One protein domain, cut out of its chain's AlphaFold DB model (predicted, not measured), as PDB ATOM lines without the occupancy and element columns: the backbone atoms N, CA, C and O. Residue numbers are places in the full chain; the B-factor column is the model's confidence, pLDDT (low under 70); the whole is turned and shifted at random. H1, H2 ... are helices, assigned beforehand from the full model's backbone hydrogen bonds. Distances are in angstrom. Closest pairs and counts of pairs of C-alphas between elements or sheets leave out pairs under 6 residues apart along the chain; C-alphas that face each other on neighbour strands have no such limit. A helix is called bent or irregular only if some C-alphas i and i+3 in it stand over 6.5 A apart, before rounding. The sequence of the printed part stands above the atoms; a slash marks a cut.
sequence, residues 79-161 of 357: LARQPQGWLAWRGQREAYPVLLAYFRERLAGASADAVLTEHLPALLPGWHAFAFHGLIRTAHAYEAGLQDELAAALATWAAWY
ATOM      1  N   LEU A  79     284.222 159.653 279.610       94.06
ATOM      2  CA  LEU A  79     284.429 161.092 279.779       94.06
ATOM      3  C   LEU A  79     285.239 161.695 278.615       94.06
ATOM      4  O   LEU A  79     284.910 162.784 278.167       94.06
ATOM      5  N   ALA A  80     286.222 160.982 278.051       93.50
ATOM      6  CA  ALA A  80     287.024 161.492 276.935       93.50
ATOM      7  C   ALA A  80     286.210 161.680 275.646       93.50
ATOM      8  O   ALA A  80     286.568 162.512 274.818       93.50
ATOM      9  N   ARG A  81     285.104 160.942 275.488       91.56
ATOM     10  CA  ARG A  81     284.192 161.058 274.338       91.56
ATOM     11  C   ARG A  81     283.229 162.236 274.431       91.56
ATOM     12  O   ARG A  81     282.587 162.571 273.440       91.56
ATOM     13  N   GLN A  82     283.091 162.848 275.605       92.62
ATOM     14  CA  GLN A  82     282.261 164.038 275.753       92.62
ATOM     15  C   GLN A  82     282.919 165.236 275.048       92.62
ATOM     16  O   GLN A  82     284.150 165.274 274.935       92.62
ATOM     17  N   PRO A  83     282.140 166.238 274.600       90.50
ATOM     18  CA  PRO A  83     282.695 167.479 274.070       90.50
ATOM     19  C   PRO A  83     283.722 168.071 275.038       90.50
ATOM     20  O   PRO A  83     283.425 168.275 276.211       90.50
ATOM     21  N   GLN A  84     284.943 168.301 274.549       92.38
ATOM     22  CA  GLN A  84     286.090 168.781 275.337       92.38
ATOM     23  C   GLN A  84     286.506 167.901 276.536       92.38
ATOM     24  O   GLN A  84     287.427 168.264 277.263       92.38
ATOM     25  N   GLY A  85     285.904 166.725 276.735       95.12
ATOM     26  CA  GLY A  85     286.192 165.864 277.881       95.12
ATOM     27  C   GLY A  85     287.642 165.378 277.913       95.12
ATOM     28  O   GLY A  85     288.231 165.275 278.986       95.12
ATOM     29  N   TRP A  86     288.264 165.190 276.743       97.06
ATOM     30  CA  TRP A  86     289.688 164.858 276.600       97.06
ATOM     31  C   TRP A  86     290.639 165.846 277.308       97.06
ATOM     32  O   TRP A  86     291.750 165.463 277.681       97.06
ATOM     33  N   LEU A  87     290.216 167.096 277.546       97.69
ATOM     34  CA  LEU A  87     291.019 168.097 278.258       97.69
ATOM     35  C   LEU A  87     291.348 167.679 279.694       97.69
ATOM     36  O   LEU A  87     292.365 168.124 280.221       97.69
ATOM     37  N   ALA A  88     290.552 166.791 280.300       97.25
ATOM     38  CA  ALA A  88     290.820 166.243 281.628       97.25
ATOM     39  C   ALA A  88     292.128 165.431 281.708       97.25
ATOM     40  O   ALA A  88     292.612 165.190 282.808       97.25
ATOM     41  N   TRP A  89     292.709 165.036 280.569       97.50
ATOM     42  CA  TRP A  89     293.979 164.302 280.465       97.50
ATOM     43  C   TRP A  89     295.136 165.151 279.927       97.50
ATOM     44  O   TRP A  89     296.285 164.707 279.903       97.50
ATOM     45  N   ARG A  90     294.860 166.373 279.468       97.56
ATOM     46  CA  ARG A  90     295.871 167.257 278.885       97.56
ATOM     47  C   ARG A  90     296.886 167.682 279.955       97.56
ATOM     48  O   ARG A  90     296.505 168.081 281.051       97.56
ATOM     49  N   GLY A  91     298.171 167.610 279.621       97.69
ATOM     50  CA  GLY A  91     299.293 167.877 280.528       97.69
ATOM     51  C   GLY A  91     299.665 166.703 281.442       97.69
ATOM     52  O   GLY A  91     300.556 166.840 282.277       97.69
ATOM     53  N   GLN A  92     299.010 165.545 281.293       96.62
ATOM     54  CA  GLN A  92     299.362 164.316 282.002       96.62
ATOM     55  C   GLN A  92     300.107 163.381 281.047       96.62
ATOM     56  O   GLN A  92     299.494 162.754 280.183       96.62
ATOM     57  N   ARG A  93     301.432 163.262 281.213       95.19
ATOM     58  CA  ARG A  93     302.291 162.450 280.326       95.19
ATOM     59  C   ARG A  93     301.792 161.008 280.192       95.19
ATOM     60  O   ARG A  93     301.683 160.491 279.081       95.19
ATOM     61  N   GLU A  94     301.348 160.428 281.306       95.12
ATOM     62  CA  GLU A  94     300.926 159.020 281.350       95.12
ATOM     63  C   GLU A  94     299.546 158.787 280.743       95.12
ATOM     64  O   GLU A  94     299.150 157.648 280.499       95.12
ATOM     65  N   ALA A  95     298.827 159.866 280.426       96.38
ATOM     66  CA  ALA A  95     297.584 159.803 279.682       96.38
ATOM     67  C   ALA A  95     297.793 159.700 278.162       96.38
ATOM     68  O   ALA A  95     296.805 159.642 277.425       96.38
ATOM     69  N   TYR A  96     299.039 159.639 277.671       97.50
ATOM     70  CA  TYR A  96     299.326 159.456 276.245       97.50
ATOM     71  C   TYR A  96     298.515 158.318 275.590       97.50
ATOM     72  O   TYR A  96     297.915 158.579 274.547       97.50
ATOM     73  N   PRO A  97     298.390 157.097 276.164       97.44
ATOM     74  CA  PRO A  97     297.586 156.033 275.553       97.44
ATOM     75  C   PRO A  97     296.101 156.390 275.401       97.44
ATOM     76  O   PRO A  97     295.487 156.053 274.388       97.44
ATOM     77  N   VAL A  98     295.531 157.092 276.386       97.69
ATOM     78  CA  VAL A  98     294.132 157.549 276.366       97.69
ATOM     79  C   VAL A  98     293.939 158.630 275.305       97.69
ATOM     80  O   VAL A  98     293.008 158.554 274.505       97.69
ATOM     81  N   LEU A  99     294.843 159.609 275.259       98.19
ATOM     82  CA  LEU A  99     294.820 160.689 274.273       98.19
ATOM     83  C   LEU A  99     295.038 160.157 272.847       98.19
ATOM     84  O   LEU A  99     294.383 160.615 271.915       98.19
ATOM     85  N   LEU A 100     295.887 159.144 272.665       98.19
ATOM     86  CA  LEU A 100     296.071 158.467 271.379       98.19
ATOM     87  C   LEU A 100     294.792 157.757 270.926       98.19
ATOM     88  O   LEU A 100     294.392 157.902 269.772       98.19
ATOM     89  N   ALA A 101     294.134 157.018 271.823       97.50
ATOM     90  CA  ALA A 101     292.851 156.385 271.523       97.50
ATOM     91  C   ALA A 101     291.783 157.429 271.155       97.50
ATOM     92  O   ALA A 101     291.048 157.234 270.187       97.50
ATOM     93  N   TYR A 102     291.756 158.561 271.867       98.12
ATOM     94  CA  TYR A 102     290.872 159.684 271.572       98.12
ATOM     95  C   TYR A 102     291.094 160.221 270.154       98.12
ATOM     96  O   TYR A 102     290.169 160.215 269.343       98.12
ATOM     97  N   PHE A 103     292.318 160.639 269.816       98.25
ATOM     98  CA  PHE A 103     292.593 161.237 268.508       98.25
ATOM     99  C   PHE A 103     292.434 160.249 267.347       98.25
ATOM    100  O   PHE A 103     292.010 160.664 266.271       98.25
ATOM    101  N   ARG A 104     292.685 158.949 267.558       97.38
ATOM    102  CA  ARG A 104     292.354 157.902 266.575       97.38
ATOM    103  C   ARG A 104     290.852 157.824 266.315       97.38
ATOM    104  O   ARG A 104     290.446 157.821 265.158       97.38
ATOM    105  N   GLU A 105     290.029 157.812 267.365       97.00
ATOM    106  CA  GLU A 105     288.564 157.813 267.229       97.00
ATOM    107  C   GLU A 105     288.080 159.083 266.504       97.00
ATOM    108  O   GLU A 105     287.247 159.003 265.601       97.00
ATOM    109  N   ARG A 106     288.668 160.252 266.810       97.62
ATOM    110  CA  ARG A 106     288.360 161.516 266.117       97.62
ATOM    111  C   ARG A 106     288.711 161.486 264.631       97.62
ATOM    112  O   ARG A 106     287.882 161.874 263.812       97.62
ATOM    113  N   LEU A 107     289.911 161.026 264.280       97.94
ATOM    114  CA  LEU A 107     290.399 160.987 262.896       97.94
ATOM    115  C   LEU A 107     289.760 159.867 262.059       97.94
ATOM    116  O   LEU A 107     289.733 159.971 260.837       97.94
ATOM    117  N   ALA A 108     289.190 158.842 262.697       97.06
ATOM    118  CA  ALA A 108     288.351 157.854 262.020       97.06
ATOM    119  C   ALA A 108     286.983 158.429 261.604       97.06
ATOM    120  O   ALA A 108     286.390 157.958 260.634       97.06
ATOM    121  N   GLY A 109     286.476 159.434 262.329       96.06
ATOM    122  CA  GLY A 109     285.162 160.042 262.091       96.06
ATOM    123  C   GLY A 109     285.174 161.390 261.361       96.06
ATOM    124  O   GLY A 109     284.106 161.882 261.001       96.06
ATOM    125  N   ALA A 110     286.337 162.015 261.160       97.06
ATOM    126  CA  ALA A 110     286.456 163.356 260.585       97.06
ATOM    127  C   ALA A 110     287.759 163.546 259.791       97.06
ATOM    128  O   ALA A 110     288.721 162.791 259.939       97.06
ATOM    129  N   SER A 111     287.807 164.582 258.947       97.88
ATOM    130  CA  SER A 111     289.031 164.951 258.229       97.88
ATOM    131  C   SER A 111     290.107 165.492 259.178       97.88
ATOM    132  O   SER A 111     289.807 166.006 260.256       97.88
ATOM    133  N   ALA A 112     291.372 165.418 258.749       98.12
ATOM    134  CA  ALA A 112     292.492 166.001 259.489       98.12
ATOM    135  C   ALA A 112     292.282 167.501 259.758       98.12
ATOM    136  O   ALA A 112     292.451 167.937 260.893       98.12
ATOM    137  N   ASP A 113     291.837 168.256 258.749       98.12
ATOM    138  CA  ASP A 113     291.549 169.689 258.870       98.12
ATOM    139  C   ASP A 113     290.478 169.970 259.929       98.12
ATOM    140  O   ASP A 113     290.653 170.865 260.753       98.12
ATOM    141  N   ALA A 114     289.391 169.189 259.953       97.50
ATOM    142  CA  ALA A 114     288.317 169.360 260.928       97.50
ATOM    143  C   ALA A 114     288.802 169.069 262.356       97.50
ATOM    144  O   ALA A 114     288.544 169.852 263.270       97.50
ATOM    145  N   VAL A 115     289.558 167.980 262.543       98.00
ATOM    146  CA  VAL A 115     290.152 167.647 263.844       98.00
ATOM    147  C   VAL A 115     291.135 168.737 264.275       98.00
ATOM    148  O   VAL A 115     291.053 169.215 265.402       98.00
ATOM    149  N   LEU A 116     292.033 169.199 263.409       98.06
ATOM    150  CA  LEU A 116     292.982 170.255 263.765       98.06
ATOM    151  C   LEU A 116     292.275 171.576 264.092       98.06
ATOM    152  O   LEU A 116     292.560 172.161 265.135       98.06
ATOM    153  N   THR A 117     291.301 171.991 263.282       96.69
ATOM    154  CA  THR A 117     290.516 173.217 263.517       96.69
ATOM    155  C   THR A 117     289.858 173.217 264.896       96.69
ATOM    156  O   THR A 117     289.859 174.230 265.595       96.69
ATOM    157  N   GLU A 118     289.332 172.069 265.324       95.62
ATOM    158  CA  GLU A 118     288.691 171.933 266.631       95.62
ATOM    159  C   GLU A 118     289.681 171.948 267.805       95.62
ATOM    160  O   GLU A 118     289.379 172.510 268.857       95.62
ATOM    161  N   HIS A 119     290.860 171.335 267.659       97.25
ATOM    162  CA  HIS A 119     291.747 171.071 268.802       97.25
ATOM    163  C   HIS A 119     292.888 172.079 268.945       97.25
ATOM    164  O   HIS A 119     293.364 172.301 270.061       97.25
ATOM    165  N   LEU A 120     293.320 172.723 267.855       96.31
ATOM    166  CA  LEU A 120     294.409 173.701 267.891       96.31
ATOM    167  C   LEU A 120     294.173 174.845 268.890       96.31
ATOM    168  O   LEU A 120     295.120 175.152 269.618       96.31
ATOM    169  N   PRO A 121     292.964 175.433 269.035       93.81
ATOM    170  CA  PRO A 121     292.729 176.474 270.040       93.81
ATOM    171  C   PRO A 121     293.069 176.042 271.474       93.81
ATOM    172  O   PRO A 121     293.549 176.852 272.266       93.81
ATOM    173  N   ALA A 122     292.873 174.761 271.806       95.00
ATOM    174  CA  ALA A 122     293.188 174.214 273.123       95.00
ATOM    175  C   ALA A 122     294.650 173.754 273.269       95.00
ATOM    176  O   ALA A 122     295.116 173.559 274.390       95.00
ATOM    177  N   LEU A 123     295.390 173.561 272.176       96.81
ATOM    178  CA  LEU A 123     296.780 173.086 272.207       96.81
ATOM    179  C   LEU A 123     297.800 174.215 272.037       96.81
ATOM    180  O   LEU A 123     298.848 174.198 272.686       96.81
ATOM    181  N   LEU A 124     297.486 175.223 271.221       94.19
ATOM    182  CA  LEU A 124     298.387 176.333 270.915       94.19
ATOM    183  C   LEU A 124     298.905 177.107 272.130       94.19
ATOM    184  O   LEU A 124     300.082 177.473 272.110       94.19
ATOM    185  N   PRO A 125     298.138 177.317 273.217       94.69
ATOM    186  CA  PRO A 125     298.703 178.004 274.372       94.69
ATOM    187  C   PRO A 125     299.892 177.264 275.013       94.69
ATOM    188  O   PRO A 125     300.707 177.883 275.698       94.69
ATOM    189  N   GLY A 126     300.032 175.957 274.759       94.38
ATOM    190  CA  GLY A 126     301.162 175.129 275.183       94.38
ATOM    191  C   GLY A 126     302.112 174.723 274.055       94.38
ATOM    192  O   GLY A 126     302.760 173.687 274.137       94.38
ATOM    193  N   TRP A 127     302.191 175.501 272.974       91.94
ATOM    194  CA  TRP A 127     303.012 175.195 271.794       91.94
ATOM    195  C   TRP A 127     304.524 175.046 272.056       91.94
ATOM    196  O   TRP A 127     305.196 174.306 271.344       91.94
ATOM    197  N   HIS A 128     305.059 175.723 273.079       92.62
ATOM    198  CA  HIS A 128     306.471 175.659 273.490       92.62
ATOM    199  C   HIS A 128     306.824 174.370 274.236       92.62
ATOM    200  O   HIS A 128     307.997 173.980 274.294       92.62
ATOM    201  N   ALA A 129     305.808 173.711 274.799       93.75
ATOM    202  CA  ALA A 129     305.990 172.589 275.693       93.75
ATOM    203  C   ALA A 129     306.757 171.461 275.004       93.75
ATOM    204  O   ALA A 129     306.698 171.274 273.784       93.75
ATOM    205  N   PHE A 130     307.525 170.725 275.807       94.75
ATOM    206  CA  PHE A 130     308.414 169.681 275.311       94.75
ATOM    207  C   PHE A 130     309.342 170.174 274.188       94.75
ATOM    208  O   PHE A 130     309.551 169.474 273.207       94.75
ATOM    209  N   ALA A 131     309.878 171.395 274.307       94.25
ATOM    210  CA  ALA A 131     310.729 172.026 273.293       94.25
ATOM    211  C   ALA A 131     310.098 172.013 271.886       94.25
ATOM    212  O   ALA A 131     310.748 171.647 270.907       94.25
ATOM    213  N   PHE A 132     308.821 172.400 271.802       96.56
ATOM    214  CA  PHE A 132     308.008 172.471 270.581       96.56
ATOM    215  C   PHE A 132     307.692 171.127 269.906       96.56
ATOM    216  O   PHE A 132     307.033 171.112 268.868       96.56
ATOM    217  N   HIS A 133     308.110 169.982 270.460       97.56
ATOM    218  CA  HIS A 133     307.999 168.693 269.767       97.56
ATOM    219  C   HIS A 133     306.563 168.278 269.450       97.56
ATOM    220  O   HIS A 133     306.331 167.711 268.386       97.56
ATOM    221  N   GLY A 134     305.593 168.591 270.317       97.50
ATOM    222  CA  GLY A 134     304.178 168.328 270.033       97.50
ATOM    223  C   GLY A 134     303.697 169.056 268.773       97.50
ATOM    224  O   GLY A 134     303.117 168.442 267.875       97.50
ATOM    225  N   LEU A 135     304.023 170.346 268.667       97.94
ATOM    226  CA  LEU A 135     303.711 171.180 267.508       97.94
ATOM    227  C   LEU A 135     304.462 170.713 266.251       97.94
ATOM    228  O   LEU A 135     303.845 170.514 265.204       97.94
ATOM    229  N   ILE A 136     305.782 170.514 266.353       98.69
ATOM    230  CA  ILE A 136     306.633 170.103 265.228       98.69
ATOM    231  C   ILE A 136     306.150 168.761 264.674       98.69
ATOM    232  O   ILE A 136     305.905 168.645 263.473       98.69
ATOM    233  N   ARG A 137     305.945 167.761 265.538       98.62
ATOM    234  CA  ARG A 137     305.452 166.442 265.128       98.62
ATOM    235  C   ARG A 137     304.084 166.542 264.456       98.62
ATOM    236  O   ARG A 137     303.876 165.893 263.439       98.62
ATOM    237  N   THR A 138     303.191 167.394 264.966       98.81
ATOM    238  CA  THR A 138     301.847 167.589 264.393       98.81
ATOM    239  C   THR A 138     301.909 168.165 262.981       98.81
ATOM    240  O   THR A 138     301.247 167.636 262.092       98.81
ATOM    241  N   ALA A 139     302.737 169.185 262.739       98.75
ATOM    242  CA  ALA A 139     302.899 169.754 261.400       98.75
ATOM    243  C   ALA A 139     303.477 168.735 260.402       98.75
ATOM    244  O   ALA A 139     302.935 168.574 259.312       98.75
ATOM    245  N   HIS A 140     304.518 167.990 260.797       98.81
ATOM    246  CA  HIS A 140     305.086 166.929 259.959       98.81
ATOM    247  C   HIS A 140     304.071 165.813 259.664       98.81
ATOM    248  O   HIS A 140     303.983 165.343 258.533       98.81
ATOM    249  N   ALA A 141     303.288 165.393 260.660       98.62
ATOM    250  CA  ALA A 141     302.264 164.366 260.495       98.62
ATOM    251  C   ALA A 141     301.123 164.814 259.568       98.62
ATOM    252  O   ALA A 141     300.645 164.030 258.742       98.62
ATOM    253  N   TYR A 142     300.712 166.080 259.695       98.69
ATOM    254  CA  TYR A 142     299.698 166.699 258.850       98.69
ATOM    255  C   TYR A 142     300.125 166.705 257.377       98.69
ATOM    256  O   TYR A 142     299.406 166.180 256.529       98.69
ATOM    257  N   GLU A 143     301.327 167.201 257.080       98.50
ATOM    258  CA  GLU A 143     301.861 167.254 255.712       98.50
ATOM    259  C   GLU A 143     302.139 165.860 255.127       98.50
ATOM    260  O   GLU A 143     301.843 165.602 253.955       98.50
ATOM    261  N   ALA A 144     302.606 164.915 255.953       97.75
ATOM    262  CA  ALA A 144     302.765 163.523 255.537       97.75
ATOM    263  C   ALA A 144     301.424 162.899 255.105       97.75
ATOM    264  O   ALA A 144     301.391 162.011 254.244       97.75
ATOM    265  N   GLY A 145     300.301 163.368 255.657       97.00
ATOM    266  CA  GLY A 145     298.958 162.899 255.324       97.00
ATOM    267  C   GLY A 145     298.669 161.483 255.827       97.00
ATOM    268  O   GLY A 145     297.940 160.743 255.170       97.00
ATOM    269  N   LEU A 146     299.265 161.081 256.956       95.69
ATOM    270  CA  LEU A 146     298.993 159.799 257.614       95.69
ATOM    271  C   LEU A 146     298.250 160.038 258.933       95.69
ATOM    272  O   LEU A 146     298.832 160.513 259.906       95.69
ATOM    273  N   GLN A 147     296.967 159.669 258.977       97.19
ATOM    274  CA  GLN A 147     296.101 159.922 260.136       97.19
ATOM    275  C   GLN A 147     296.601 159.265 261.428       97.19
ATOM    276  O   GLN A 147     296.537 159.889 262.482       97.19
ATOM    277  N   ASP A 148     297.140 158.044 261.363       96.94
ATOM    278  CA  ASP A 148     297.642 157.360 262.562       96.94
ATOM    279  C   ASP A 148     298.813 158.110 263.216       96.94
ATOM    280  O   ASP A 148     298.886 158.207 264.442       96.94
ATOM    281  N   GLU A 149     299.703 158.682 262.400       98.38
ATOM    282  CA  GLU A 149     300.810 159.507 262.889       98.38
ATOM    283  C   GLU A 149     300.309 160.874 263.369       98.38
ATOM    284  O   GLU A 149     300.784 161.369 264.388       98.38
ATOM    285  N   LEU A 150     299.287 161.452 262.727       98.81
ATOM    286  CA  LEU A 150     298.652 162.682 263.214       98.81
ATOM    287  C   LEU A 150     297.997 162.476 264.587       98.81
ATOM    288  O   LEU A 150     298.130 163.330 265.464       98.81
ATOM    289  N   ALA A 151     297.356 161.326 264.813       98.62
ATOM    290  CA  ALA A 151     296.806 160.967 266.115       98.62
ATOM    291  C   ALA A 151     297.903 160.873 267.186       98.62
ATOM    292  O   ALA A 151     297.750 161.421 268.278       98.62
ATOM    293  N   ALA A 152     299.028 160.221 266.869       98.62
ATOM    294  CA  ALA A 152     300.174 160.110 267.771       98.62
ATOM    295  C   ALA A 152     300.830 161.465 268.063       98.62
ATOM    296  O   ALA A 152     301.216 161.738 269.205       98.62
ATOM    297  N   ALA A 153     300.911 162.342 267.065       98.69
ATOM    298  CA  ALA A 153     301.435 163.690 267.213       98.69
ATOM    299  C   ALA A 153     300.565 164.559 268.135       98.69
ATOM    300  O   ALA A 153     301.077 165.143 269.094       98.69
ATOM    301  N   LEU A 154     299.247 164.573 267.908       98.75
ATOM    302  CA  LEU A 154     298.288 165.301 268.743       98.75
ATOM    303  C   LEU A 154     298.242 164.751 270.172       98.75
ATOM    304  O   LEU A 154     298.230 165.529 271.126       98.75
ATOM    305  N   ALA A 155     298.297 163.427 270.339       98.44
ATOM    306  CA  ALA A 155     298.376 162.799 271.655       98.44
ATOM    307  C   ALA A 155     299.662 163.179 272.397       98.44
ATOM    308  O   ALA A 155     299.614 163.482 273.588       98.44
ATOM    309  N   THR A 156     300.799 163.223 271.692       98.19
ATOM    310  CA  THR A 156     302.074 163.697 272.252       98.19
ATOM    311  C   THR A 156     301.943 165.143 272.721       98.19
ATOM    312  O   THR A 156     302.289 165.455 273.858       98.19
ATOM    313  N   TRP A 157     301.404 166.028 271.878       98.50
ATOM    314  CA  TRP A 157     301.231 167.435 272.234       98.50
ATOM    315  C   TRP A 157     300.297 167.607 273.436       98.50
ATOM    316  O   TRP A 157     300.636 168.312 274.382       98.50
ATOM    317  N   ALA A 158     299.158 166.916 273.447       98.56
ATOM    318  CA  ALA A 158     298.209 166.974 274.548       98.56
ATOM    319  C   ALA A 158     298.798 166.435 275.863       98.56
ATOM    320  O   ALA A 158     298.603 167.058 276.904       98.56
ATOM    321  N   ALA A 159     299.534 165.322 275.837       97.88
ATOM    322  CA  ALA A 159     300.094 164.696 277.039       97.88
ATOM    323  C   ALA A 159     301.245 165.516 277.652       97.88
ATOM    324  O   ALA A 159     301.354 165.610 278.872       97.88
ATOM    325  N   TRP A 160     302.065 166.163 276.817       97.00
ATOM    326  CA  TRP A 160     303.158 167.047 277.249       97.00
ATOM    327  C   TRP A 160     302.757 168.519 277.369       97.00
ATOM    328  O   TRP A 160     303.621 169.370 277.565       97.00
ATOM    329  N   TYR A 161     301.472 168.831 277.233       97.94
ATOM    330  CA  TYR A 161     300.981 170.201 277.250       97.94
ATOM    331  C   TYR A 161     301.360 170.930 278.548       97.94
ATOM    332  O   TYR A 161     301.060 170.471 279.648       97.94
TER     333      TYR A 161
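AT A GLANCE: This is residues 79 to 161 of the 357 residues of an uncharacterized protein of Inhella inkyongensis (UniProt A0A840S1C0). The model is a four-helix up-and-down bundle in which the longest helix, H2, and H4 stand on either side of H5, and H3 lies over one side of this row of three. A short helix, H1, sits at the end of the bundle where H2 begins and H5 ends. The printed part has 83 residues with five named helices, in the order H1, H2, H3, H4, H5, and no named strand; the class is all helix. It is compact, with a radius of gyration of the C-alphas of 11.2 A, and rounded, spanning 29 by 26 by 21 A.

IN THESE COORDINATES: H2, residues 93 to 109, runs 25.1 A from C-alpha 93 at (302.291, 162.450, 280.326) to C-alpha 109 at (285.162, 160.042, 262.091). It has a kink of 28 degrees near residue 100 and is irregular, with C-alphas 94 and 97 7.3 A apart. H5, residues 147 to 159, spans 18.0 A and ends with C-alpha 159 at (300.094, 164.696, 277.039). H4, residues 129 to 144, spans 22.3 A and is irregular, with C-alphas 131 and 134 8.2 A apart. H3, residues 112 to 126, spans 20.1 A and is only just irregular, with C-alphas 118 and 121 7.0 A apart. H1, residues 85 to 89, begins with C-alpha 85 at (286.192, 165.864, 277.881).

HOW THE PARTS SIT: H2 touches H5, opposite ways at 37 degrees, only just a steep tilt; their closest C-alphas, of Arg 93 and Ala 159, are 4.5 A apart. H5 is the hub, touching three helices. H4 and H5 form a helical hairpin, opposite ways at a shallow tilt of 13 degrees, with the closest C-alphas, of Gly 134 and Trp 157, 3.8 A apart. H3 touches H5, the same way at a shallow tilt of 19 degrees; the closest C-alphas, of Leu 123 and Ala 158, are 6.7 A apart. H3 is close to but not clearly touching H2, with the C-alphas of Leu 107 and Val 115 closest at 6.7 A, and H4, with those of Ala 112 and Tyr 142 closest at 7.3 A. H2 and H4 are apart. H1 touches H2 at residues 95 to 102 alone, with the closest C-alphas, of Trp 89 and Ala 95, 5.8 A apart. In H5 every O i to N i+4 pair is within hydrogen-bond range; the counts are 11 of 13 in H2, 7 of 11 in H3, 9 of 12 in H4 and 0 of 1 in H1, where 2 of 2 O i to N i+3 pairs are within range.

THE WHOLE: The two C-alphas farthest apart, of Leu 79 and Ala 144, are 30.5 A apart. The printed part, residues 79 to 161, has no cut, and the four links between named helices are tight. The mean pLDDT of the printed part is 96.8, and no printed residue is under 70.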